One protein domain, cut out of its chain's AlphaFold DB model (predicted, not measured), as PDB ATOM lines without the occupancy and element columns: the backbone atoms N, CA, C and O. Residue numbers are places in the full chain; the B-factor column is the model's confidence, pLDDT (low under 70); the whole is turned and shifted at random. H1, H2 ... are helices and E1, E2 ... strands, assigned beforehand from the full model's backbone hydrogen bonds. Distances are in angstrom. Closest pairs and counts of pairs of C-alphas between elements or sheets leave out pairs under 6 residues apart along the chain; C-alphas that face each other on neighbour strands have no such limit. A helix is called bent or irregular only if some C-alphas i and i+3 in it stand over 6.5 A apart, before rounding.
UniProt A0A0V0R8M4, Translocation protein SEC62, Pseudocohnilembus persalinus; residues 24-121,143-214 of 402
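AT A GLANCE: This is residues 24 to 121 and 143 to 214 of the 402 residues of the protein "Translocation protein SEC62" of Pseudocohnilembus persalinus (UniProt A0A0V0R8M4). A small closed barrel of five short strands, E1 to E5, has the helices H2, H5 and H6 gathered on it, while the long kinked helix H1 runs past it and packs on the short helix H3 with its residues 49 to 52, and H4 packs on H5 with its residues 105 to 109. Two helical arms stick out, residues 24 to 41 of H1 and residues 114 to 121 of H4, and so does a loop with residues 175 to 181. The 170 printed residues have six named helices and five named strands, in the order H1 E1 E2 H2 H3 H4 H5 E3 E4 H6 E5; the class is mixed, helices and strands, and the barrel has parallel and antiparallel pairs. The whole is loose, with a radius of gyration of the C-alphas of 19.2 A and spans of 65 by 51 by 33 A.

IN THESE COORDINATES: The strands are E1, residues 65 to 69, E2, 72 to 78 and 18.8 A long, E3, 166 to 171 and 16.1 A, E4, 184 to 188, and E5, 205 to 208. C-alpha 65 is at (2.305, 30.389, 150.531). The helices are H1, residues 24 to 56 and 46.2 A long, H2, 79 to 88, H3, 90 to 96, H4, 102 to 121 and 28.9 A, H5, 143 to 162 and 28.4 A, and H6, 198 to 203. H1 begins with C-alpha 24 at (-1.953, 6.364, 110.666), and E5 ends with C-alpha 208 at (2.643, 19.305, 145.688). H1 and H6 are irregular: C-alphas 48 and 51 are 7.0 A apart, C-alphas 199 and 202 7.1 A; H1 has a kink of 45 degrees near residue 49.

HOW THE PARTS SIT: Round the barrel run E1, E2, E5, E3, E4 and back to E1. The hairpin E1 and E2 has N 67 and O 74 within hydrogen-bond range at 2.8 A; E2 and E5, antiparallel, have N 77 and O 206 at 2.8 A. E5 and E3, antiparallel, have N 169 and O 205 at 2.8 A; the hairpin E3 and E4 has N 170 and O 187 at 2.9 A. E4 and E1 are parallel, with N 68 and O 184 at 2.9 A. H2 and H5 are on the barrel, H6 only just, with 5 pairs of C-alphas within 10 A. H2 touches H6, closest C-alphas Asp 80 and Asp 202, 5.0 A. H4 touches H5 with residues 105 to 109 alone, closest C-alphas Gln 105 and Met 152, 7.1 A, at a steep tilt of 47 degrees. H1 touches H3 with residues 49 to 52 alone, closest C-alphas Leu 52 and Leu 96, 5.8 A. H1 and H4 are apart. Every O i to N i+4 pair is within hydrogen-bond range in H2, H3, H4 and H5, against 27 of 29 in H1 and 0 of 2 in H6, where 0 of 3 O i to N i+3 pairs are.

THE WHOLE: The C-alphas of Lys 25 and Asn 121 are the two farthest apart, 67.7 A. Residues 122 to 142 are not printed, and C-alphas 121 and 143 are 19.1 A apart across the cut. The link from E3 to E4 is long. The mean pLDDT of the printed part is 78.6; among the residues under 70 are 172 to 183 and 189 to 203.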
ATOM      1  N   MET A  24      -1.630   5.174 109.868       96.94
ATOM      2  CA  MET A  24      -1.953   6.364 110.666       96.94
ATOM      3  C   MET A  24      -3.051   6.106 111.703       96.94
ATOM      4  O   MET A  24      -2.976   6.633 112.813       96.94
ATOM      5  N   LYS A  25      -4.076   5.311 111.369       97.56
ATOM      6  CA  LYS A  25      -5.119   4.926 112.335       97.56
ATOM      7  C   LYS A  25      -4.537   4.084 113.470       97.56
ATOM      8  O   LYS A  25      -4.872   4.322 114.628       97.56
ATOM      9  N   GLU A  26      -3.638   3.161 113.149       97.56
ATOM     10  CA  GLU A  26      -2.945   2.326 114.129       97.56
ATOM     11  C   GLU A  26      -2.039   3.154 115.055       97.56
ATOM     12  O   GLU A  26      -2.154   3.048 116.273       97.56
ATOM     13  N   GLN A  27      -1.236   4.074 114.507       96.81
ATOM     14  CA  GLN A  27      -0.407   4.985 115.309       96.81
ATOM     15  C   GLN A  27      -1.235   5.868 116.251       96.81
ATOM     16  O   GLN A  27      -0.858   6.058 117.407       96.81
ATOM     17  N   LYS A  28      -2.378   6.393 115.789       97.31
ATOM     18  CA  LYS A  28      -3.284   7.174 116.646       97.31
ATOM     19  C   LYS A  28      -3.846   6.333 117.787       97.31
ATOM     20  O   LYS A  28      -3.874   6.807 118.919       97.31
ATOM     21  N   LYS A  29      -4.239   5.088 117.506       97.50
ATOM     22  CA  LYS A  29      -4.744   4.157 118.519       97.50
ATOM     23  C   LYS A  29      -3.679   3.850 119.577       97.50
ATOM     24  O   LYS A  29      -3.974   3.949 120.765       97.50
ATOM     25  N   LEU A  30      -2.443   3.572 119.158       97.56
ATOM     26  CA  LEU A  30      -1.311   3.352 120.068       97.56
ATOM     27  C   LEU A  30      -1.016   4.588 120.927       97.56
ATOM     28  O   LEU A  30      -0.780   4.471 122.127       97.56
ATOM     29  N   LEU A  31      -1.074   5.787 120.341       96.81
ATOM     30  CA  LEU A  31      -0.867   7.035 121.077       96.81
ATOM     31  C   LEU A  31      -1.965   7.280 122.124       96.81
ATOM     32  O   LEU A  31      -1.676   7.739 123.228       96.81
ATOM     33  N   GLU A  32      -3.226   7.000 121.794       96.62
ATOM     34  CA  GLU A  32      -4.337   7.097 122.746       96.62
ATOM     35  C   GLU A  32      -4.207   6.087 123.887       96.62
ATOM     36  O   GLU A  32      -4.482   6.423 125.038       96.62
ATOM     37  N   GLU A  33      -3.753   4.871 123.590       96.31
ATOM     38  CA  GLU A  33      -3.503   3.836 124.590       96.31
ATOM     39  C   GLU A  33      -2.363   4.229 125.538       96.31
ATOM     40  O   GLU A  33      -2.544   4.197 126.755       96.31
ATOM     41  N   GLN A  34      -1.245   4.736 125.010       94.06
ATOM     42  CA  GLN A  34      -0.157   5.274 125.833       94.06
ATOM     43  C   GLN A  34      -0.624   6.427 126.727       94.06
ATOM     44  O   GLN A  34      -0.286   6.471 127.909       94.06
ATOM     45  N   LYS A  35      -1.451   7.341 126.203       93.06
ATOM     46  CA  LYS A  35      -2.027   8.432 127.006       93.06
ATOM     47  C   LYS A  35      -2.886   7.906 128.155       93.06
ATOM     48  O   LYS A  35      -2.793   8.441 129.257       93.06
ATOM     49  N   LYS A  36      -3.691   6.864 127.919       93.88
ATOM     50  CA  LYS A  36      -4.512   6.230 128.962       93.88
ATOM     51  C   LYS A  36      -3.653   5.579 130.043       93.88
ATOM     52  O   LYS A  36      -3.929   5.802 131.216       93.88
ATOM     53  N   ILE A  37      -2.599   4.855 129.660       92.81
ATOM     54  CA  ILE A  37      -1.659   4.227 130.604       92.81
ATOM     55  C   ILE A  37      -0.992   5.296 131.478       92.81
ATOM     56  O   ILE A  37      -1.078   5.233 132.701       92.81
ATOM     57  N   ILE A  38      -0.433   6.346 130.864       86.06
ATOM     58  CA  ILE A  38       0.207   7.461 131.585       86.06
ATOM     59  C   ILE A  38      -0.783   8.149 132.538       86.06
ATOM     60  O   ILE A  38      -0.433   8.518 133.663       86.06
ATOM     61  N   GLN A  39      -2.032   8.335 132.104       85.56
ATOM     62  CA  GLN A  39      -3.077   8.942 132.923       85.56
ATOM     63  C   GLN A  39      -3.460   8.054 134.114       85.56
ATOM     64  O   GLN A  39      -3.615   8.570 135.222       85.56
ATOM     65  N   GLN A  40      -3.578   6.745 133.909       88.31
ATOM     66  CA  GLN A  40      -3.887   5.780 134.961       88.31
ATOM     67  C   GLN A  40      -2.749   5.685 135.987       88.31
ATOM     68  O   GLN A  40      -2.996   5.753 137.188       88.31
ATOM     69  N   GLU A  41      -1.494   5.635 135.538       85.62
ATOM     70  CA  GLU A  41      -0.325   5.697 136.422       85.62
ATOM     71  C   GLU A  41      -0.299   6.987 137.244       85.62
ATOM     72  O   GLU A  41      -0.001   6.972 138.439       85.62
ATOM     73  N   ARG A  42      -0.638   8.127 136.625       81.00
ATOM     74  CA  ARG A  42      -0.764   9.399 137.346       81.00
ATOM     75  C   ARG A  42      -1.861   9.337 138.409       81.00
ATOM     76  O   ARG A  42      -1.620   9.798 139.517       81.00
ATOM     77  N   GLN A  43      -3.025   8.765 138.107       82.69
ATOM     78  CA  GLN A  43      -4.113   8.625 139.080       82.69
ATOM     79  C   GLN A  43      -3.713   7.741 140.262       82.69
ATOM     80  O   GLN A  43      -3.875   8.164 141.404       82.69
ATOM     81  N   ASN A  44      -3.098   6.587 139.997       85.19
ATOM     82  CA  ASN A  44      -2.613   5.683 141.039       85.19
ATOM     83  C   ASN A  44      -1.568   6.363 141.944       85.19
ATOM     84  O   ASN A  44      -1.597   6.198 143.163       85.19
ATOM     85  N   ARG A  45      -0.658   7.164 141.366       80.81
ATOM     86  CA  ARG A  45       0.310   7.977 142.126       80.81
ATOM     87  C   ARG A  45      -0.378   9.017 143.007       80.81
ATOM     88  O   ARG A  45      -0.063   9.134 144.189       80.81
ATOM     89  N   VAL A  46      -1.329   9.762 142.445       79.25
ATOM     90  CA  VAL A  46      -2.078  10.789 143.181       79.25
ATOM     91  C   VAL A  46      -2.859  10.171 144.338       79.25
ATOM     92  O   VAL A  46      -2.849  10.724 145.435       79.25
ATOM     93  N   GLU A  47      -3.500   9.021 144.136       83.56
ATOM     94  CA  GLU A  47      -4.275   8.336 145.172       83.56
ATOM     95  C   GLU A  47      -3.402   7.920 146.362       83.56
ATOM     96  O   GLU A  47      -3.755   8.213 147.507       83.56
ATOM     97  N   LYS A  48      -2.216   7.359 146.095       82.31
ATOM     98  CA  LYS A  48      -1.240   6.990 147.133       82.31
ATOM     99  C   LYS A  48      -0.751   8.188 147.949       82.31
ATOM    100  O   LYS A  48      -0.586   8.069 149.157       82.31
ATOM    101  N   LEU A  49      -0.546   9.346 147.316       79.06
ATOM    102  CA  LEU A  49      -0.018  10.543 147.984       79.06
ATOM    103  C   LEU A  49      -1.104  11.432 148.611       79.06
ATOM    104  O   LEU A  49      -0.825  12.256 149.482       79.06
ATOM    105  N   THR A  50      -2.357  11.281 148.186       83.94
ATOM    106  CA  THR A  50      -3.495  12.048 148.706       83.94
ATOM    107  C   THR A  50      -3.561  12.086 150.239       83.94
ATOM    108  O   THR A  50      -3.774  13.182 150.766       83.94
ATOM    109  N   PRO A  51      -3.376  10.981 150.992       86.62
ATOM    110  CA  PRO A  51      -3.443  11.035 152.448       86.62
ATOM    111  C   PRO A  51      -2.284  11.841 153.058       86.62
ATOM    112  O   PRO A  51      -2.546  12.665 153.935       86.62
ATOM    113  N   LEU A  52      -1.056  11.720 152.535       85.31
ATOM    114  CA  LEU A  52       0.089  12.537 152.958       85.31
ATOM    115  C   LEU A  52      -0.152  14.026 152.684       85.31
ATOM    116  O   LEU A  52       0.008  14.854 153.576       85.31
ATOM    117  N   VAL A  53      -0.584  14.381 151.470       85.31
ATOM    118  CA  VAL A  53      -0.841  15.783 151.098       85.31
ATOM    119  C   VAL A  53      -1.989  16.363 151.914       85.31
ATOM    120  O   VAL A  53      -1.920  17.508 152.353       85.31
ATOM    121  N   LYS A  54      -3.051  15.586 152.149       86.88
ATOM    122  CA  LYS A  54      -4.179  16.005 152.988       86.88
ATOM    123  C   LYS A  54      -3.746  16.221 154.438       86.88
ATOM    124  O   LYS A  54      -4.221  17.166 155.063       86.88
ATOM    125  N   PHE A  55      -2.855  15.372 154.950       88.75
ATOM    126  CA  PHE A  55      -2.273  15.516 156.279       88.75
ATOM    127  C   PHE A  55      -1.373  16.758 156.364       88.75
ATOM    128  O   PHE A  55      -1.563  17.583 157.253       88.75
ATOM    129  N   ALA A  56      -0.483  16.962 155.391       85.50
ATOM    130  CA  ALA A  56       0.400  18.128 155.321       85.50
ATOM    131  C   ALA A  56      -0.370  19.456 155.176       85.50
ATOM    132  O   ALA A  56      -0.008  20.456 155.791       85.50
ATOM    133  N   ARG A  57      -1.466  19.463 154.405       84.00
ATOM    134  CA  ARG A  57      -2.329  20.638 154.181       84.00
ATOM    135  C   ARG A  57      -3.373  20.875 155.269       84.00
ATOM    136  O   ARG A  57      -4.159  21.819 155.160       84.00
ATOM    137  N   GLN A  58      -3.431  20.032 156.300       84.88
ATOM    138  CA  GLN A  58      -4.295  20.301 157.441       84.88
ATOM    139  C   GLN A  58      -3.842  21.603 158.120       84.88
ATOM    140  O   GLN A  58      -2.646  21.888 158.197       84.88
ATOM    141  N   LYS A  59      -4.814  22.411 158.560       71.69
ATOM    142  CA  LYS A  59      -4.602  23.777 159.056       71.69
ATOM    143  C   LYS A  59      -3.408  23.848 160.025       71.69
ATOM    144  O   LYS A  59      -3.339  23.067 160.969       71.69
ATOM    145  N   ASP A  60      -2.498  24.782 159.747       70.94
ATOM    146  CA  ASP A  60      -1.314  25.146 160.541       70.94
ATOM    147  C   ASP A  60      -0.169  24.117 160.638       70.94
ATOM    148  O   ASP A  60       0.803  24.370 161.347       70.94
ATOM    149  N   ARG A  61      -0.205  23.000 159.890       81.88
ATOM    150  CA  ARG A  61       0.890  22.008 159.907       81.88
ATOM    151  C   ARG A  61       2.057  22.360 158.982       81.88
ATOM    152  O   ARG A  61       3.201  22.380 159.423       81.88
ATOM    153  N   LEU A  62       1.779  22.666 157.714       87.06
ATOM    154  CA  LEU A  62       2.787  23.096 156.744       87.06
ATOM    155  C   LEU A  62       2.514  24.537 156.306       87.06
ATOM    156  O   LEU A  62       1.422  24.869 155.843       87.06
ATOM    157  N   LYS A  63       3.520  25.407 156.437       86.44
ATOM    158  CA  LYS A  63       3.428  26.827 156.061       86.44
ATOM    159  C   LYS A  63       3.484  26.992 154.537       86.44
ATOM    160  O   LYS A  63       4.529  27.329 153.979       86.44
ATOM    161  N   GLU A  64       2.356  26.764 153.872       87.00
ATOM    162  CA  GLU A  64       2.183  27.046 152.444       87.00
ATOM    163  C   GLU A  64       1.997  28.555 152.187       87.00
ATOM    164  O   GLU A  64       1.422  29.289 152.994       87.00
ATOM    165  N   LYS A  65       2.490  29.026 151.042       87.00
ATOM    166  CA  LYS A  65       2.305  30.389 150.531       87.00
ATOM    167  C   LYS A  65       1.815  30.335 149.090       87.00
ATOM    168  O   LYS A  65       2.151  29.411 148.356       87.00
ATOM    169  N   ASP A  66       1.075  31.356 148.672       86.12
ATOM    170  CA  ASP A  66       0.597  31.464 147.294       86.12
ATOM    171  C   ASP A  66       1.653  32.116 146.381       86.12
ATOM    172  O   ASP A  66       2.274  33.132 146.721       86.12
ATOM    173  N   ALA A  67       1.836  31.539 145.197       85.00
ATOM    174  CA  ALA A  67       2.650  32.053 144.098       85.00
ATOM    175  C   ALA A  67       1.907  31.934 142.765       85.00
ATOM    176  O   ALA A  67       0.875  31.274 142.673       85.00
ATOM    177  N   ILE A  68       2.445  32.571 141.725       81.69
ATOM    178  CA  ILE A  68       1.970  32.426 140.346       81.69
ATOM    179  C   ILE A  68       3.004  31.632 139.541       81.69
ATOM    180  O   ILE A  68       4.186  31.979 139.533       81.69
ATOM    181  N   TRP A  69       2.547  30.592 138.846       79.25
ATOM    182  CA  TRP A  69       3.314  29.809 137.877       79.25
ATOM    183  C   TRP A  69       2.491  29.651 136.592       79.25
ATOM    184  O   TRP A  69       1.373  29.144 136.653       79.25
ATOM    185  N   HIS A  70       3.015  30.117 135.448       76.06
ATOM    186  CA  HIS A  70       2.296  30.176 134.158       76.06
ATOM    187  C   HIS A  70       0.842  30.673 134.298       76.06
ATOM    188  O   HIS A  70      -0.099  29.987 133.904       76.06
ATOM    189  N   ASP A  71       0.664  31.827 134.950       78.06
ATOM    190  CA  ASP A  71      -0.635  32.468 135.226       78.06
ATOM    191  C   ASP A  71      -1.608  31.673 136.116       78.06
ATOM    192  O   ASP A  71      -2.741  32.098 136.355       78.06
ATOM    193  N   LYS A  72      -1.168  30.552 136.694       79.88
ATOM    194  CA  LYS A  72      -1.933  29.781 137.677       79.88
ATOM    195  C   LYS A  72      -1.430  30.048 139.087       79.88
ATOM    196  O   LYS A  72      -0.225  30.092 139.331       79.88
ATOM    197  N   ARG A  73      -2.359  30.188 140.039       81.06
ATOM    198  CA  ARG A  73      -2.008  30.237 141.462       81.06
ATOM    199  C   ARG A  73      -1.602  28.847 141.944       81.06
ATOM    200  O   ARG A  73      -2.390  27.910 141.858       81.06
ATOM    201  N   VAL A  74      -0.388  28.743 142.466       84.19
ATOM    202  CA  VAL A  74       0.183  27.521 143.037       84.19
ATOM    203  C   VAL A  74       0.556  27.758 144.493       84.19
ATOM    204  O   VAL A  74       1.043  28.831 144.855       84.19
ATOM    205  N   LYS A  75       0.319  26.752 145.333       88.19
ATOM    206  CA  LYS A  75       0.723  26.774 146.738       88.19
ATOM    207  C   LYS A  75       2.085  26.134 146.875       88.19
ATOM    208  O   LYS A  75       2.231  24.954 146.585       88.19
ATOM    209  N   PHE A  76       3.061  26.898 147.334       89.88
ATOM    210  CA  PHE A  76       4.412  26.405 147.538       89.88
ATOM    211  C   PHE A  76       4.796  26.474 149.014       89.88
ATOM    212  O   PHE A  76       4.310  27.309 149.776       89.88
ATOM    213  N   PHE A  77       5.717  25.614 149.408       89.94
ATOM    214  CA  PHE A  77       6.358  25.606 150.711       89.94
ATOM    215  C   PHE A  77       7.876  25.599 150.515       89.94
ATOM    216  O   PHE A  77       8.389  25.365 149.418       89.94
ATOM    217  N   ARG A  78       8.612  25.937 151.569       87.00
ATOM    218  CA  ARG A  78      10.075  25.867 151.559       87.00
ATOM    219  C   ARG A  78      10.542  24.502 152.058       87.00
ATOM    220  O   ARG A  78       9.836  23.878 152.849       87.00
ATOM    221  N   ALA A  79      11.724  24.079 151.617       84.50
ATOM    222  CA  ALA A  79      12.334  22.826 152.062       84.50
ATOM    223  C   ALA A  79      12.498  22.774 153.590       84.50
ATOM    224  O   ALA A  79      12.085  21.792 154.194       84.50
ATOM    225  N   ASP A  80      12.990  23.859 154.202       84.06
ATOM    226  CA  ASP A  80      13.203  23.984 155.655       84.06
ATOM    227  C   ASP A  80      11.923  23.687 156.455       84.06
ATOM    228  O   ASP A  80      11.900  22.884 157.383       84.06
ATOM    229  N   ALA A  81      10.814  24.298 156.041       86.50
ATOM    230  CA  ALA A  81       9.515  24.137 156.675       86.50
ATOM    231  C   ALA A  81       8.955  22.725 156.480       86.50
ATOM    232  O   ALA A  81       8.254  22.220 157.355       86.50
ATOM    233  N   PHE A  82       9.246  22.094 155.342       86.88
ATOM    234  CA  PHE A  82       8.837  20.719 155.090       86.88
ATOM    235  C   PHE A  82       9.659  19.731 155.910       86.88
ATOM    236  O   PHE A  82       9.077  18.863 156.540       86.88
ATOM    237  N   GLN A  83      10.975  19.908 155.992       83.38
ATOM    238  CA  GLN A  83      11.853  19.095 156.833       83.38
ATOM    239  C   GLN A  83      11.441  19.168 158.307       83.38
ATOM    240  O   GLN A  83      11.247  18.136 158.938       83.38
ATOM    241  N   GLN A  84      11.187  20.373 158.831       85.25
ATOM    242  CA  GLN A  84      10.650  20.547 160.189       85.25
ATOM    243  C   GLN A  84       9.308  19.830 160.378       85.25
ATOM    244  O   GLN A  84       9.076  19.212 161.414       85.25
ATOM    245  N   PHE A  85       8.427  19.890 159.377       88.00
ATOM    246  CA  PHE A  85       7.157  19.166 159.400       88.00
ATOM    247  C   PHE A  85       7.359  17.643 159.423       88.00
ATOM    248  O   PHE A  85       6.637  16.961 160.152       88.00
ATOM    249  N   LEU A  86       8.327  17.120 158.663       85.12
ATOM    250  CA  LEU A  86       8.634  15.692 158.631       85.12
ATOM    251  C   LEU A  86       9.170  15.209 159.983       85.12
ATOM    252  O   LEU A  86       8.613  14.268 160.536       85.12
ATOM    253  N   ILE A  87      10.153  15.915 160.552       84.00
ATOM    254  CA  ILE A  87      10.738  15.601 161.870       84.00
ATOM    255  C   ILE A  87       9.654  15.595 162.958       84.00
ATOM    256  O   ILE A  87       9.587  14.693 163.784       84.00
ATOM    257  N   GLN A  88       8.739  16.568 162.939       87.75
ATOM    258  CA  GLN A  88       7.664  16.655 163.934       87.75
ATOM    259  C   GLN A  88       6.596  15.557 163.815       87.75
ATOM    260  O   GLN A  88       5.796  15.393 164.736       87.75
ATOM    261  N   ASN A  89       6.499  14.864 162.676       87.88
ATOM    262  CA  ASN A  89       5.407  13.926 162.397       87.88
ATOM    263  C   ASN A  89       5.905  12.577 161.849       87.88
ATOM    264  O   ASN A  89       5.145  11.894 161.160       87.88
ATOM    265  N   GLU A  90       7.151  12.206 162.143       83.88
ATOM    266  CA  GLU A  90       7.856  11.081 161.524       83.88
ATOM    267  C   GLU A  90       7.058   9.770 161.566       83.88
ATOM    268  O   GLU A  90       6.810   9.178 160.516       83.88
ATOM    269  N   GLU A  91       6.570   9.369 162.743       84.00
ATOM    270  CA  GLU A  91       5.806   8.125 162.930       84.00
ATOM    271  C   GLU A  91       4.601   8.041 161.983       84.00
ATOM    272  O   GLU A  91       4.396   7.053 161.284       84.00
ATOM    273  N   LYS A  92       3.836   9.133 161.882       84.06
ATOM    274  CA  LYS A  92       2.644   9.188 161.026       84.06
ATOM    275  C   LYS A  92       3.007   9.196 159.547       84.06
ATOM    276  O   LYS A  92       2.212   8.752 158.727       84.06
ATOM    277  N   ILE A  93       4.164   9.743 159.181       83.75
ATOM    278  CA  ILE A  93       4.613   9.794 157.788       83.75
ATOM    279  C   ILE A  93       5.106   8.426 157.325       83.75
ATOM    280  O   ILE A  93       4.804   8.057 156.187       83.75
ATOM    281  N   ARG A  94       5.785   7.666 158.198       81.94
ATOM    282  CA  ARG A  94       6.192   6.280 157.928       81.94
ATOM    283  C   ARG A  94       4.976   5.422 157.537       81.94
ATOM    284  O   ARG A  94       5.020   4.748 156.512       81.94
ATOM    285  N   ASP A  95       3.851   5.578 158.240       83.12
ATOM    286  CA  ASP A  95       2.589   4.891 157.911       83.12
ATOM    287  C   ASP A  95       1.939   5.374 156.599       83.12
ATOM    288  O   ASP A  95       1.292   4.610 155.879       83.12
ATOM    289  N   LEU A  96       2.068   6.667 156.289       80.94
ATOM    290  CA  LEU A  96       1.410   7.304 155.142       80.94
ATOM    291  C   LEU A  96       2.147   7.085 153.814       80.94
ATOM    292  O   LEU A  96       1.536   7.267 152.757       80.94
ATOM    293  N   VAL A  97       3.436   6.726 153.847       76.06
ATOM    294  CA  VAL A  97       4.275   6.516 152.655       76.06
ATOM    295  C   VAL A  97       4.961   5.146 152.713       76.06
ATOM    296  O   VAL A  97       6.182   5.069 152.846       76.06
ATOM    297  N   PRO A  98       4.203   4.046 152.544       64.56
ATOM    298  CA  PRO A  98       4.754   2.689 152.587       64.56
ATOM    299  C   PRO A  98       5.649   2.357 151.383       64.56
ATOM    300  O   PRO A  98       6.231   1.283 151.319       64.56
ATOM    301  N   THR A  99       5.728   3.243 150.383       68.88
ATOM    302  CA  THR A  99       6.571   3.049 149.194       68.88
ATOM    303  C   THR A  99       8.037   3.390 149.430       68.88
ATOM    304  O   THR A  99       8.865   3.028 148.598       68.88
ATOM    305  N   PHE A 100       8.358   4.105 150.510       76.44
ATOM    306  CA  PHE A 100       9.732   4.433 150.858       76.44
ATOM    307  C   PHE A 100      10.238   3.421 151.885       76.44
ATOM    308  O   PHE A 100       9.718   3.351 152.996       76.44
ATOM    309  N   ASP A 101      11.227   2.624 151.488       82.12
ATOM    310  CA  ASP A 101      11.859   1.636 152.358       82.12
ATOM    311  C   ASP A 101      12.826   2.344 153.316       82.12
ATOM    312  O   ASP A 101      13.978   2.630 152.979       82.12
ATOM    313  N   TRP A 102      12.309   2.719 154.486       78.62
ATOM    314  CA  TRP A 102      13.072   3.423 155.516       78.62
ATOM    315  C   TRP A 102      14.235   2.570 156.036       78.62
ATOM    316  O   TRP A 102      15.328   3.100 156.230       78.62
ATOM    317  N   GLU A 103      14.025   1.262 156.192       82.62
ATOM    318  CA  GLU A 103      15.011   0.329 156.746       82.62
ATOM    319  C   GLU A 103      16.209   0.172 155.800       82.62
ATOM    320  O   GLU A 103      17.358   0.326 156.215       82.62
ATOM    321  N   GLU A 104      15.960  -0.010 154.499       85.19
ATOM    322  CA  GLU A 104      17.036  -0.139 153.508       85.19
ATOM    323  C   GLU A 104      17.915   1.128 153.430       85.19
ATOM    324  O   GLU A 104      19.131   1.055 153.217       85.19
ATOM    325  N   GLN A 105      17.323   2.317 153.586       82.31
ATOM    326  CA  GLN A 105      18.089   3.567 153.564       82.31
ATOM    327  C   GLN A 105      18.890   3.782 154.853       82.31
ATOM    328  O   GLN A 105      20.033   4.245 154.772       82.31
ATOM    329  N   GLU A 106      18.337   3.408 156.011       81.56
ATOM    330  CA  GLU A 106      19.052   3.425 157.292       81.56
ATOM    331  C   GLU A 106      20.269   2.482 157.249       81.56
ATOM    332  O   GLU A 106      21.380   2.895 157.595       81.56
ATOM    333  N   GLU A 107      20.123   1.266 156.713       84.25
ATOM    334  CA  GLU A 107      21.234   0.318 156.550       84.25
ATOM    335  C   GLU A 107      22.343   0.862 155.637       84.25
ATOM    336  O   GLU A 107      23.535   0.789 155.962       84.25
ATOM    337  N   LYS A 108      21.974   1.453 154.493       84.06
ATOM    338  CA  LYS A 108      22.936   2.067 153.559       84.06
ATOM    339  C   LYS A 108      23.704   3.216 154.206       84.06
ATOM    340  O   LYS A 108      24.882   3.411 153.893       84.06
ATOM    341  N   LEU A 109      23.057   3.990 155.074       81.25
ATOM    342  CA  LEU A 109      23.713   5.061 155.813       81.25
ATOM    343  C   LEU A 109      24.693   4.498 156.848       81.25
ATOM    344  O   LEU A 109      25.852   4.913 156.863       81.25
ATOM    345  N   GLN A 110      24.270   3.514 157.644       82.19
ATOM    346  CA  GLN A 110      25.130   2.865 158.639       82.19
ATOM    347  C   GLN A 110      26.379   2.243 157.998       82.19
ATOM    348  O   GLN A 110      27.488   2.399 158.508       82.19
ATOM    349  N   GLN A 111      26.238   1.609 156.829       84.56
ATOM    350  CA  GLN A 111      27.379   1.085 156.070       84.56
ATOM    351  C   GLN A 111      28.354   2.188 155.635       84.56
ATOM    352  O   GLN A 111      29.570   1.999 155.706       84.56
ATOM    353  N   LYS A 112      27.852   3.351 155.199       81.56
ATOM    354  CA  LYS A 112      28.704   4.488 154.811       81.56
ATOM    355  C   LYS A 112      29.448   5.088 155.997       81.56
ATOM    356  O   LYS A 112      30.636   5.370 155.861       81.56
ATOM    357  N   LEU A 113      28.775   5.259 157.135       81.75
ATOM    358  CA  LEU A 113      29.399   5.757 158.363       81.75
ATOM    359  C   LEU A 113      30.513   4.810 158.819       81.75
ATOM    360  O   LEU A 113      31.652   5.240 158.978       81.75
ATOM    361  N   LYS A 114      30.231   3.502 158.859       83.31
ATOM    362  CA  LYS A 114      31.214   2.470 159.211       83.31
ATOM    363  C   LYS A 114      32.434   2.467 158.281       83.31
ATOM    364  O   LYS A 114      33.567   2.352 158.741       83.31
ATOM    365  N   ASN A 115      32.226   2.621 156.972       80.50
ATOM    366  CA  ASN A 115      33.320   2.698 155.997       80.50
ATOM    367  C   ASN A 115      34.162   3.978 156.155       80.50
ATOM    368  O   ASN A 115      35.380   3.933 155.987       80.50
ATOM    369  N   ASN A 116      33.535   5.108 156.493       79.56
ATOM    370  CA  ASN A 116      34.244   6.361 156.754       79.56
ATOM    371  C   ASN A 116      35.067   6.297 158.049       79.56
ATOM    372  O   ASN A 116      36.210   6.748 158.058       79.56
ATOM    373  N   GLU A 117      34.538   5.685 159.111       78.69
ATOM    374  CA  GLU A 117      35.277   5.443 160.360       78.69
ATOM    375  C   GLU A 117      36.505   4.551 160.136       78.69
ATOM    376  O   GLU A 117      37.601   4.868 160.600       78.69
ATOM    377  N   LEU A 118      36.357   3.468 159.363       74.38
ATOM    378  CA  LEU A 118      37.465   2.583 158.980       74.38
ATOM    379  C   LEU A 118      38.568   3.327 158.210       74.38
ATOM    380  O   LEU A 118      39.754   3.112 158.467       74.38
ATOM    381  N   ASN A 119      38.195   4.223 157.294       71.38
ATOM    382  CA  ASN A 119      39.155   5.023 156.531       71.38
ATOM    383  C   ASN A 119      39.863   6.073 157.403       71.38
ATOM    384  O   ASN A 119      41.083   6.206 157.310       71.38
ATOM    385  N   ASN A 120      39.138   6.751 158.298       69.12
ATOM    386  CA  ASN A 120      39.719   7.738 159.214       69.12
ATOM    387  C   ASN A 120      40.662   7.094 160.242       69.12
ATOM    388  O   ASN A 120      41.729   7.638 160.519       69.12
ATOM    389  N   ASN A 121      40.335   5.902 160.754       65.00
ATOM    390  CA  ASN A 121      41.216   5.160 161.663       65.00
ATOM    391  C   ASN A 121      42.510   4.696 160.970       65.00
ATOM    392  O   ASN A 121      43.576   4.697 161.585       65.00
ATOM    393  N   ASN A 143      25.705  15.623 166.963       62.84
ATOM    394  CA  ASN A 143      26.006  15.975 165.574       62.84
ATOM    395  C   ASN A 143      25.785  14.799 164.606       62.84
ATOM    396  O   ASN A 143      25.422  15.013 163.450       62.84
ATOM    397  N   ASN A 144      25.987  13.557 165.057       65.19
ATOM    398  CA  ASN A 144      25.800  12.369 164.225       65.19
ATOM    399  C   ASN A 144      24.307  12.035 164.026       65.19
ATOM    400  O   ASN A 144      23.898  11.665 162.924       65.19
ATOM    401  N   ILE A 145      23.481  12.236 165.062       67.75
ATOM    402  CA  ILE A 145      22.019  12.061 164.992       67.75
ATOM    403  C   ILE A 145      21.390  13.087 164.038       67.75
ATOM    404  O   ILE A 145      20.576  12.719 163.187       67.75
ATOM    405  N   ASP A 146      21.801  14.354 164.121       70.81
ATOM    406  CA  ASP A 146      21.315  15.407 163.221       70.81
ATOM    407  C   ASP A 146      21.707  15.122 161.761       70.81
ATOM    408  O   ASP A 146      20.876  15.219 160.855       70.81
ATOM    409  N   LEU A 147      22.940  14.653 161.528       73.50
ATOM    410  CA  LEU A 147      23.418  14.278 160.195       73.50
ATOM    411  C   LEU A 147      22.654  13.080 159.605       73.50
ATOM    412  O   LEU A 147      22.377  13.046 158.400       73.50
ATOM    413  N   GLN A 148      22.304  12.098 160.440       75.62
ATOM    414  CA  GLN A 148      21.508  10.938 160.040       75.62
ATOM    415  C   GLN A 148      20.086  11.339 159.641       75.62
ATOM    416  O   GLN A 148      19.615  10.944 158.569       75.62
ATOM    417  N   ASN A 149      19.426  12.164 160.453       77.38
ATOM    418  CA  ASN A 149      18.085  12.668 160.162       77.38
ATOM    419  C   ASN A 149      18.072  13.488 158.866       77.38
ATOM    420  O   ASN A 149      17.232  13.267 157.990       77.38
ATOM    421  N   ASP A 150      19.054  14.366 158.687       77.44
ATOM    422  CA  ASP A 150      19.193  15.183 157.488       77.44
ATOM    423  C   ASP A 150      19.418  14.343 156.219       77.44
ATOM    424  O   ASP A 150      18.836  14.627 155.164       77.44
ATOM    425  N   TYR A 151      20.210  13.268 156.306       80.56
ATOM    426  CA  TYR A 151      20.422  12.341 155.192       80.56
ATOM    427  C   TYR A 151      19.142  11.595 154.803       80.56
ATOM    428  O   TYR A 151      18.795  11.520 153.618       80.56
ATOM    429  N   MET A 152      18.427  11.064 155.794       78.25
ATOM    430  CA  MET A 152      17.171  10.347 155.575       78.25
ATOM    431  C   MET A 152      16.118  11.265 154.952       78.25
ATOM    432  O   MET A 152      15.451  10.885 153.988       78.25
ATOM    433  N   MET A 153      16.028  12.513 155.418       77.81
ATOM    434  CA  MET A 153      15.116  13.510 154.859       77.81
ATOM    435  C   MET A 153      15.501  13.927 153.439       77.81
ATOM    436  O   MET A 153      14.625  14.055 152.580       77.81
ATOM    437  N   TYR A 154      16.797  14.082 153.154       81.69
ATOM    438  CA  TYR A 154      17.286  14.324 151.797       81.69
ATOM    439  C   TYR A 154      16.840  13.205 150.850       81.69
ATOM    440  O   TYR A 154      16.299  13.479 149.777       81.69
ATOM    441  N   LYS A 155      17.032  11.945 151.259       82.94
ATOM    442  CA  LYS A 155      16.671  10.767 150.462       82.94
ATOM    443  C   LYS A 155      15.170  10.626 150.271       82.94
ATOM    444  O   LYS A 155      14.721  10.307 149.172       82.94
ATOM    445  N   PHE A 156      14.396  10.931 151.302       83.94
ATOM    446  CA  PHE A 156      12.946  10.957 151.210       83.94
ATOM    447  C   PHE A 156      12.458  12.034 150.230       83.94
ATOM    448  O   PHE A 156      11.641  11.760 149.352       83.94
ATOM    449  N   LEU A 157      13.006  13.251 150.305       82.12
ATOM    450  CA  LEU A 157      12.692  14.326 149.362       82.12
ATOM    451  C   LEU A 157      13.101  13.965 147.926       82.12
ATOM    452  O   LEU A 157      12.373  14.267 146.980       82.12
ATOM    453  N   GLU A 158      14.250  13.307 147.759       82.12
ATOM    454  CA  GLU A 158      14.716  12.788 146.473       82.12
ATOM    455  C   GLU A 158      13.730  11.775 145.895       82.12
ATOM    456  O   GLU A 158      13.348  11.905 144.734       82.12
ATOM    457  N   HIS A 159      13.250  10.834 146.709       83.06
ATOM    458  CA  HIS A 159      12.225   9.884 146.295       83.06
ATOM    459  C   HIS A 159      10.928  10.600 145.884       83.06
ATOM    460  O   HIS A 159      10.373  10.317 144.822       83.06
ATOM    461  N   LEU A 160      10.485  11.603 146.653       83.75
ATOM    462  CA  LEU A 160       9.306  12.399 146.301       83.75
ATOM    463  C   LEU A 160       9.477  13.183 144.987       83.75
ATOM    464  O   LEU A 160       8.504  13.366 144.251       83.75
ATOM    465  N   LEU A 161      10.690  13.646 144.674       83.75
ATOM    466  CA  LEU A 161      11.007  14.319 143.410       83.75
ATOM    467  C   LEU A 161      11.086  13.341 142.234       83.75
ATOM    468  O   LEU A 161      10.530  13.624 141.171       83.75
ATOM    469  N   GLN A 162      11.745  12.192 142.418       81.88
ATOM    470  CA  GLN A 162      11.885  11.147 141.397       81.88
ATOM    471  C   GLN A 162      10.518  10.605 140.968       81.88
ATOM    472  O   GLN A 162      10.231  10.498 139.774       81.88
ATOM    473  N   GLU A 163       9.636  10.377 141.939       78.81
ATOM    474  CA  GLU A 163       8.259   9.939 141.708       78.81
ATOM    475  C   GLU A 163       7.320  11.071 141.242       78.81
ATOM    476  O   GLU A 163       6.143  10.835 140.955       78.81
ATOM    477  N   LYS A 164       7.835  12.305 141.110       79.12
ATOM    478  CA  LYS A 164       7.102  13.518 140.694       79.12
ATOM    479  C   LYS A 164       5.914  13.864 141.596       79.12
ATOM    480  O   LYS A 164       4.930  14.448 141.145       79.12
ATOM    481  N   TYR A 165       5.999  13.520 142.875       81.44
ATOM    482  CA  TYR A 165       5.002  13.883 143.883       81.44
ATOM    483  C   TYR A 165       5.080  15.364 144.265       81.44
ATOM    484  O   TYR A 165       4.061  16.018 144.513       81.44
ATOM    485  N   ILE A 166       6.301  15.893 144.281       85.88
ATOM    486  CA  ILE A 166       6.595  17.309 144.475       85.88
ATOM    487  C   ILE A 166       7.333  17.851 143.257       85.88
ATOM    488  O   ILE A 166       8.089  17.140 142.599       85.88
ATOM    489  N   ILE A 167       7.115  19.126 142.968       85.12
ATOM    490  CA  ILE A 167       7.799  19.846 141.897       85.12
ATOM    491  C   ILE A 167       8.674  20.911 142.533       85.12
ATOM    492  O   ILE A 167       8.206  21.686 143.375       85.12
ATOM    493  N   ARG A 168       9.941  20.961 142.117       83.62
ATOM    494  CA  ARG A 168      10.871  22.010 142.524       83.62
ATOM    495  C   ARG A 168      10.687  23.254 141.662       83.62
ATOM    496  O   ARG A 168      10.734  23.191 140.429       83.62
ATOM    497  N   TYR A 169      10.559  24.390 142.337       81.75
ATOM    498  CA  TYR A 169      10.481  25.713 141.740       81.75
ATOM    499  C   TYR A 169      11.681  26.563 142.129       81.75
ATOM    500  O   TYR A 169      12.233  26.456 143.228       81.75
ATOM    501  N   GLU A 170      12.036  27.465 141.229       79.19
ATOM    502  CA  GLU A 170      13.013  28.512 141.462       79.19
ATOM    503  C   GLU A 170      12.328  29.877 141.452       79.19
ATOM    504  O   GLU A 170      11.291  30.082 140.813       79.19
ATOM    505  N   ARG A 171      12.877  30.820 142.221       72.06
ATOM    506  CA  ARG A 171      12.345  32.179 142.231       72.06
ATOM    507  C   ARG A 171      12.696  32.835 140.903       72.06
ATOM    508  O   ARG A 171      13.870  32.954 140.579       72.06
ATOM    509  N   PHE A 172      11.685  33.330 140.200       67.12
ATOM    510  CA  PHE A 172      11.933  34.208 139.072       67.12
ATOM    511  C   PHE A 172      12.314  35.596 139.578       67.12
ATOM    512  O   PHE A 172      11.594  36.176 140.397       67.12
ATOM    513  N   GLN A 173      13.440  36.116 139.106       65.31
ATOM    514  CA  GLN A 173      13.829  37.498 139.325       65.31
ATOM    515  C   GLN A 173      14.314  38.057 137.990       65.31
ATOM    516  O   GLN A 173      15.420  37.755 137.561       65.31
ATOM    517  N   GLU A 174      13.453  38.819 137.317       61.75
ATOM    518  CA  GLU A 174      13.840  39.587 136.132       61.75
ATOM    519  C   GLU A 174      14.829  40.685 136.542       61.75
ATOM    520  O   GLU A 174      14.588  41.441 137.490       61.75
ATOM    521  N   GLU A 175      15.967  40.753 135.850       50.62
ATOM    522  CA  GLU A 175      16.928  41.844 135.996       50.62
ATOM    523  C   GLU A 175      16.284  43.144 135.495       50.62
ATOM    524  O   GLU A 175      16.138  43.356 134.296       50.62
ATOM    525  N   GLY A 176      15.875  44.015 136.423       56.16
ATOM    526  CA  GLY A 176      15.386  45.365 136.115       56.16
ATOM    527  C   GLY A 176      13.957  45.678 136.565       56.16
ATOM    528  O   GLY A 176      13.602  46.854 136.614       56.16
ATOM    529  N   GLU A 177      13.149  44.689 136.966       54.97
ATOM    530  CA  GLU A 177      11.808  44.958 137.503       54.97
ATOM    531  C   GLU A 177      11.818  45.187 139.024       54.97
ATOM    532  O   GLU A 177      12.481  44.490 139.802       54.97
ATOM    533  N   ALA A 178      11.049  46.183 139.477       59.34
ATOM    534  CA  ALA A 178      10.835  46.433 140.897       59.34
ATOM    535  C   ALA A 178      10.222  45.191 141.566       59.34
ATOM    536  O   ALA A 178       9.308  44.567 141.029       59.34
ATOM    537  N   LYS A 179      10.702  44.835 142.766       58.03
ATOM    538  CA  LYS A 179      10.197  43.688 143.540       58.03
ATOM    539  C   LYS A 179       8.675  43.802 143.717       58.03
ATOM    540  O   LYS A 179       8.215  44.553 144.576       58.03
ATOM    541  N   LEU A 180       7.903  43.043 142.935       56.72
ATOM    542  CA  LEU A 180       6.444  42.995 143.040       56.72
ATOM    543  C   LEU A 180       6.031  42.645 144.480       56.72
ATOM    544  O   LEU A 180       6.501  41.663 145.070       56.72
ATOM    545  N   LYS A 181       5.136  43.458 145.052       59.75
ATOM    546  CA  LYS A 181       4.587  43.297 146.405       59.75
ATOM    547  C   LYS A 181       3.494  42.218 146.401       59.75
ATOM    548  O   LYS A 181       2.337  42.519 146.627       59.75
ATOM    549  N   TYR A 182       3.905  40.965 146.184       58.53
ATOM    550  CA  TYR A 182       3.081  39.742 146.183       58.53
ATOM    551  C   TYR A 182       1.971  39.657 145.109       58.53
ATOM    552  O   TYR A 182       1.381  40.668 144.740       58.53
ATOM    553  N   PRO A 183       1.626  38.437 144.637       58.06
ATOM    554  CA  PRO A 183       2.281  37.138 144.868       58.06
ATOM    555  C   PRO A 183       3.583  36.967 144.059       58.06
ATOM    556  O   PRO A 183       3.809  37.641 143.058       58.06
ATOM    557  N   LYS A 184       4.475  36.070 144.503       70.44
ATOM    558  CA  LYS A 184       5.777  35.838 143.844       70.44
ATOM    559  C   LYS A 184       5.605  34.986 142.581       70.44
ATOM    560  O   LYS A 184       4.830  34.033 142.601       70.44
ATOM    561  N   ARG A 185       6.350  35.295 141.515       71.75
ATOM    562  CA  ARG A 185       6.431  34.455 140.307       71.75
ATOM    563  C   ARG A 185       7.473  33.351 140.501       71.75
ATOM    564  O   ARG A 185       8.573  33.609 140.995       71.75
ATOM    565  N   LEU A 186       7.108  32.126 140.144       75.88
ATOM    566  CA  LEU A 186       7.978  30.953 140.208       75.88
ATOM    567  C   LEU A 186       8.262  30.441 138.795       75.88
ATOM    568  O   LEU A 186       7.369  30.442 137.949       75.88
ATOM    569  N   LEU A 187       9.486  29.974 138.559       73.50
ATOM    570  CA  LEU A 187       9.845  29.199 137.376       73.50
ATOM    571  C   LEU A 187      10.017  27.730 137.743       73.50
ATOM    572  O   LEU A 187      10.421  27.394 138.858       73.50
ATOM    573  N   LEU A 188       9.729  26.854 136.784       74.44
ATOM    574  CA  LEU A 188      10.062  25.443 136.906       74.44
ATOM    575  C   LEU A 188      11.584  25.294 136.829       74.44
ATOM    576  O   LEU A 188      12.194  25.764 135.868       74.44
ATOM    577  N   ASN A 189      12.191  24.626 137.811       69.50
ATOM    578  CA  ASN A 189      13.610  24.309 137.708       69.50
ATOM    579  C   ASN A 189      13.806  23.229 136.629       69.50
ATOM    580  O   ASN A 189      13.124  22.198 136.646       69.50
ATOM    581  N   GLN A 190      14.725  23.469 135.691       60.25
ATOM    582  CA  GLN A 190      15.054  22.514 134.627       60.25
ATOM    583  C   GLN A 190      15.657  21.215 135.187       60.25
ATOM    584  O   GLN A 190      15.500  20.158 134.579       60.25
ATOM    585  N   VAL A 191      16.283  21.271 136.369       65.75
ATOM    586  CA  VAL A 191      16.865  20.121 137.063       65.75
ATOM    587  C   VAL A 191      16.033  19.790 138.306       65.75
ATOM    588  O   VAL A 191      16.089  20.474 139.329       65.75
ATOM    589  N   GLN A 192      15.258  18.705 138.235       65.25
ATOM    590  CA  GLN A 192      14.466  18.174 139.354       65.25
ATOM    591  C   GLN A 192      15.336  17.293 140.264       65.25
ATOM    592  O   GLN A 192      15.114  16.094 140.395       65.25
ATOM    593  N   GLN A 193      16.367  17.889 140.856       65.00
ATOM    594  CA  GLN A 193      17.186  17.257 141.891       65.00
ATOM    595  C   GLN A 193      16.943  17.962 143.235       65.00
ATOM    596  O   GLN A 193      16.601  19.156 143.237       65.00
ATOM    597  N   PRO A 194      17.116  17.272 144.377       58.38
ATOM    598  CA  PRO A 194      17.249  17.946 145.665       58.38
ATOM    599  C   PRO A 194      18.422  18.942 145.604       58.38
ATOM    600  O   PRO A 194      19.251  18.868 144.697       58.38
ATOM    601  N   GLY A 195      18.486  19.926 146.504       58.84
ATOM    602  CA  GLY A 195      19.570  20.920 146.495       58.84
ATOM    603  C   GLY A 195      20.977  20.285 146.416       58.84
ATOM    604  O   GLY A 195      21.149  19.128 146.802       58.84
ATOM    605  N   PRO A 196      21.996  21.021 145.929       55.22
ATOM    606  CA  PRO A 196      23.333  20.474 145.658       55.22
ATOM    607  C   PRO A 196      24.080  19.953 146.902       55.22
ATOM    608  O   PRO A 196      25.132  19.339 146.760       55.22
ATOM    609  N   SER A 197      23.552  20.161 148.110       56.50
ATOM    610  CA  SER A 197      24.059  19.574 149.353       56.50
ATOM    611  C   SER A 197      23.012  19.642 150.469       56.50
ATOM    612  O   SER A 197      22.086  20.460 150.417       56.50
ATOM    613  N   VAL A 198      23.184  18.793 151.491       56.16
ATOM    614  CA  VAL A 198      22.328  18.694 152.688       56.16
ATOM    615  C   VAL A 198      22.112  20.066 153.356       56.16
ATOM    616  O   VAL A 198      20.987  20.398 153.702       56.16
ATOM    617  N   GLY A 199      23.130  20.938 153.383       52.59
ATOM    618  CA  GLY A 199      23.039  22.294 153.954       52.59
ATOM    619  C   GLY A 199      22.529  23.415 153.026       52.59
ATOM    620  O   GLY A 199      22.448  24.564 153.448       52.59
ATOM    621  N   VAL A 200      22.212  23.142 151.751       54.03
ATOM    622  CA  VAL A 200      21.726  24.161 150.779       54.03
ATOM    623  C   VAL A 200      20.228  23.989 150.463       54.03
ATOM    624  O   VAL A 200      19.632  24.775 149.716       54.03
ATOM    625  N   MET A 201      19.579  22.999 151.079       58.53
ATOM    626  CA  MET A 201      18.141  22.735 150.960       58.53
ATOM    627  C   MET A 201      17.274  23.931 151.379       58.53
ATOM    628  O   MET A 201      16.257  24.198 150.736       58.53
ATOM    629  N   ASP A 202      17.720  24.723 152.357       60.62
ATOM    630  CA  ASP A 202      16.970  25.817 152.998       60.62
ATOM    631  C   ASP A 202      16.398  26.881 152.050       60.62
ATOM    632  O   ASP A 202      15.475  27.626 152.398       60.62
ATOM    633  N   LYS A 203      16.934  26.983 150.829       67.81
ATOM    634  CA  LYS A 203      16.542  28.006 149.848       67.81
ATOM    635  C   LYS A 203      15.610  27.496 148.745       67.81
ATOM    636  O   LYS A 203      15.169  28.303 147.925       67.81
ATOM    637  N   CYS A 204      15.292  26.202 148.708       76.44
ATOM    638  CA  CYS A 204      14.479  25.609 147.645       76.44
ATOM    639  C   CYS A 204      12.969  25.719 147.927       76.44
ATOM    640  O   CYS A 204      12.520  25.601 149.071       76.44
ATOM    641  N   PHE A 205      12.182  25.937 146.867       84.56
ATOM    642  CA  PHE A 205      10.721  25.997 146.923       84.56
ATOM    643  C   PHE A 205      10.117  24.758 146.263       84.56
ATOM    644  O   PHE A 205      10.536  24.367 145.173       84.56
ATOM    645  N   TYR A 206       9.109  24.177 146.904       86.75
ATOM    646  CA  TYR A 206       8.419  22.981 146.436       86.75
ATOM    647  C   TYR A 206       6.909  23.208 146.416       86.75
ATOM    648  O   TYR A 206       6.379  23.939 147.249       86.75
ATOM    649  N   SER A 207       6.211  22.578 145.475       86.25
ATOM    650  CA  SER A 207       4.747  22.447 145.490       86.25
ATOM    651  C   SER A 207       4.381  20.980 145.366       86.25
ATOM    652  O   SER A 207       5.035  20.242 144.631       86.25
ATOM    653  N   PHE A 208       3.292  20.573 146.009       85.81
ATOM    654  CA  PHE A 208       2.643  19.305 145.688       85.81
ATOM    655  C   PHE A 208       1.947  19.415 144.323       85.81
ATOM    656  O   PHE A 208       1.201  20.375 144.113       85.81
ATOM    657  N   ASP A 209       2.126  18.428 143.436       80.75
ATOM    658  CA  ASP A 209       1.378  18.317 142.158       80.75
ATOM    659  C   ASP A 209      -0.025  17.699 142.353       80.75
ATOM    660  O   ASP A 209      -0.715  17.318 141.408       80.75
ATOM    661  N   VAL A 210      -0.471  17.569 143.606       77.69
ATOM    662  CA  VAL A 210      -1.771  16.989 143.942       77.69
ATOM    663  C   VAL A 210      -2.816  18.086 144.117       77.69
ATOM    664  O   VAL A 210      -2.825  18.850 145.094       77.69
ATOM    665  N   GLU A 211      -3.752  18.121 143.175       71.94
ATOM    666  CA  GLU A 211      -4.985  18.891 143.280       71.94
ATOM    667  C   GLU A 211      -5.956  18.167 144.222       71.94
ATOM    668  O   GLU A 211      -6.549  17.140 143.889       71.94
ATOM    669  N   LEU A 212      -6.131  18.697 145.436       69.00
ATOM    670  CA  LEU A 212      -7.138  18.176 146.355       69.00
ATOM    671  C   LEU A 212      -8.520  18.639 145.885       69.00
ATOM    672  O   LEU A 212      -8.881  19.806 146.042       69.00
ATOM    673  N   LYS A 213      -9.316  17.720 145.331       65.50
ATOM    674  CA  LYS A 213     -10.706  18.002 144.960       65.50
ATOM    675  C   LYS A 213     -11.520  18.312 146.220       65.50
ATOM    676  O   LYS A 213     -11.829  17.419 147.011       65.50
ATOM    677  N   SER A 214     -11.872  19.584 146.412       68.44
ATOM    678  CA  SER A 214     -12.741  20.000 147.513       68.44
ATOM    679  C   SER A 214     -14.127  19.376 147.345       68.44
ATOM    680  O   SER A 214     -14.804  19.609 146.342       68.44
TER     681      SER A 214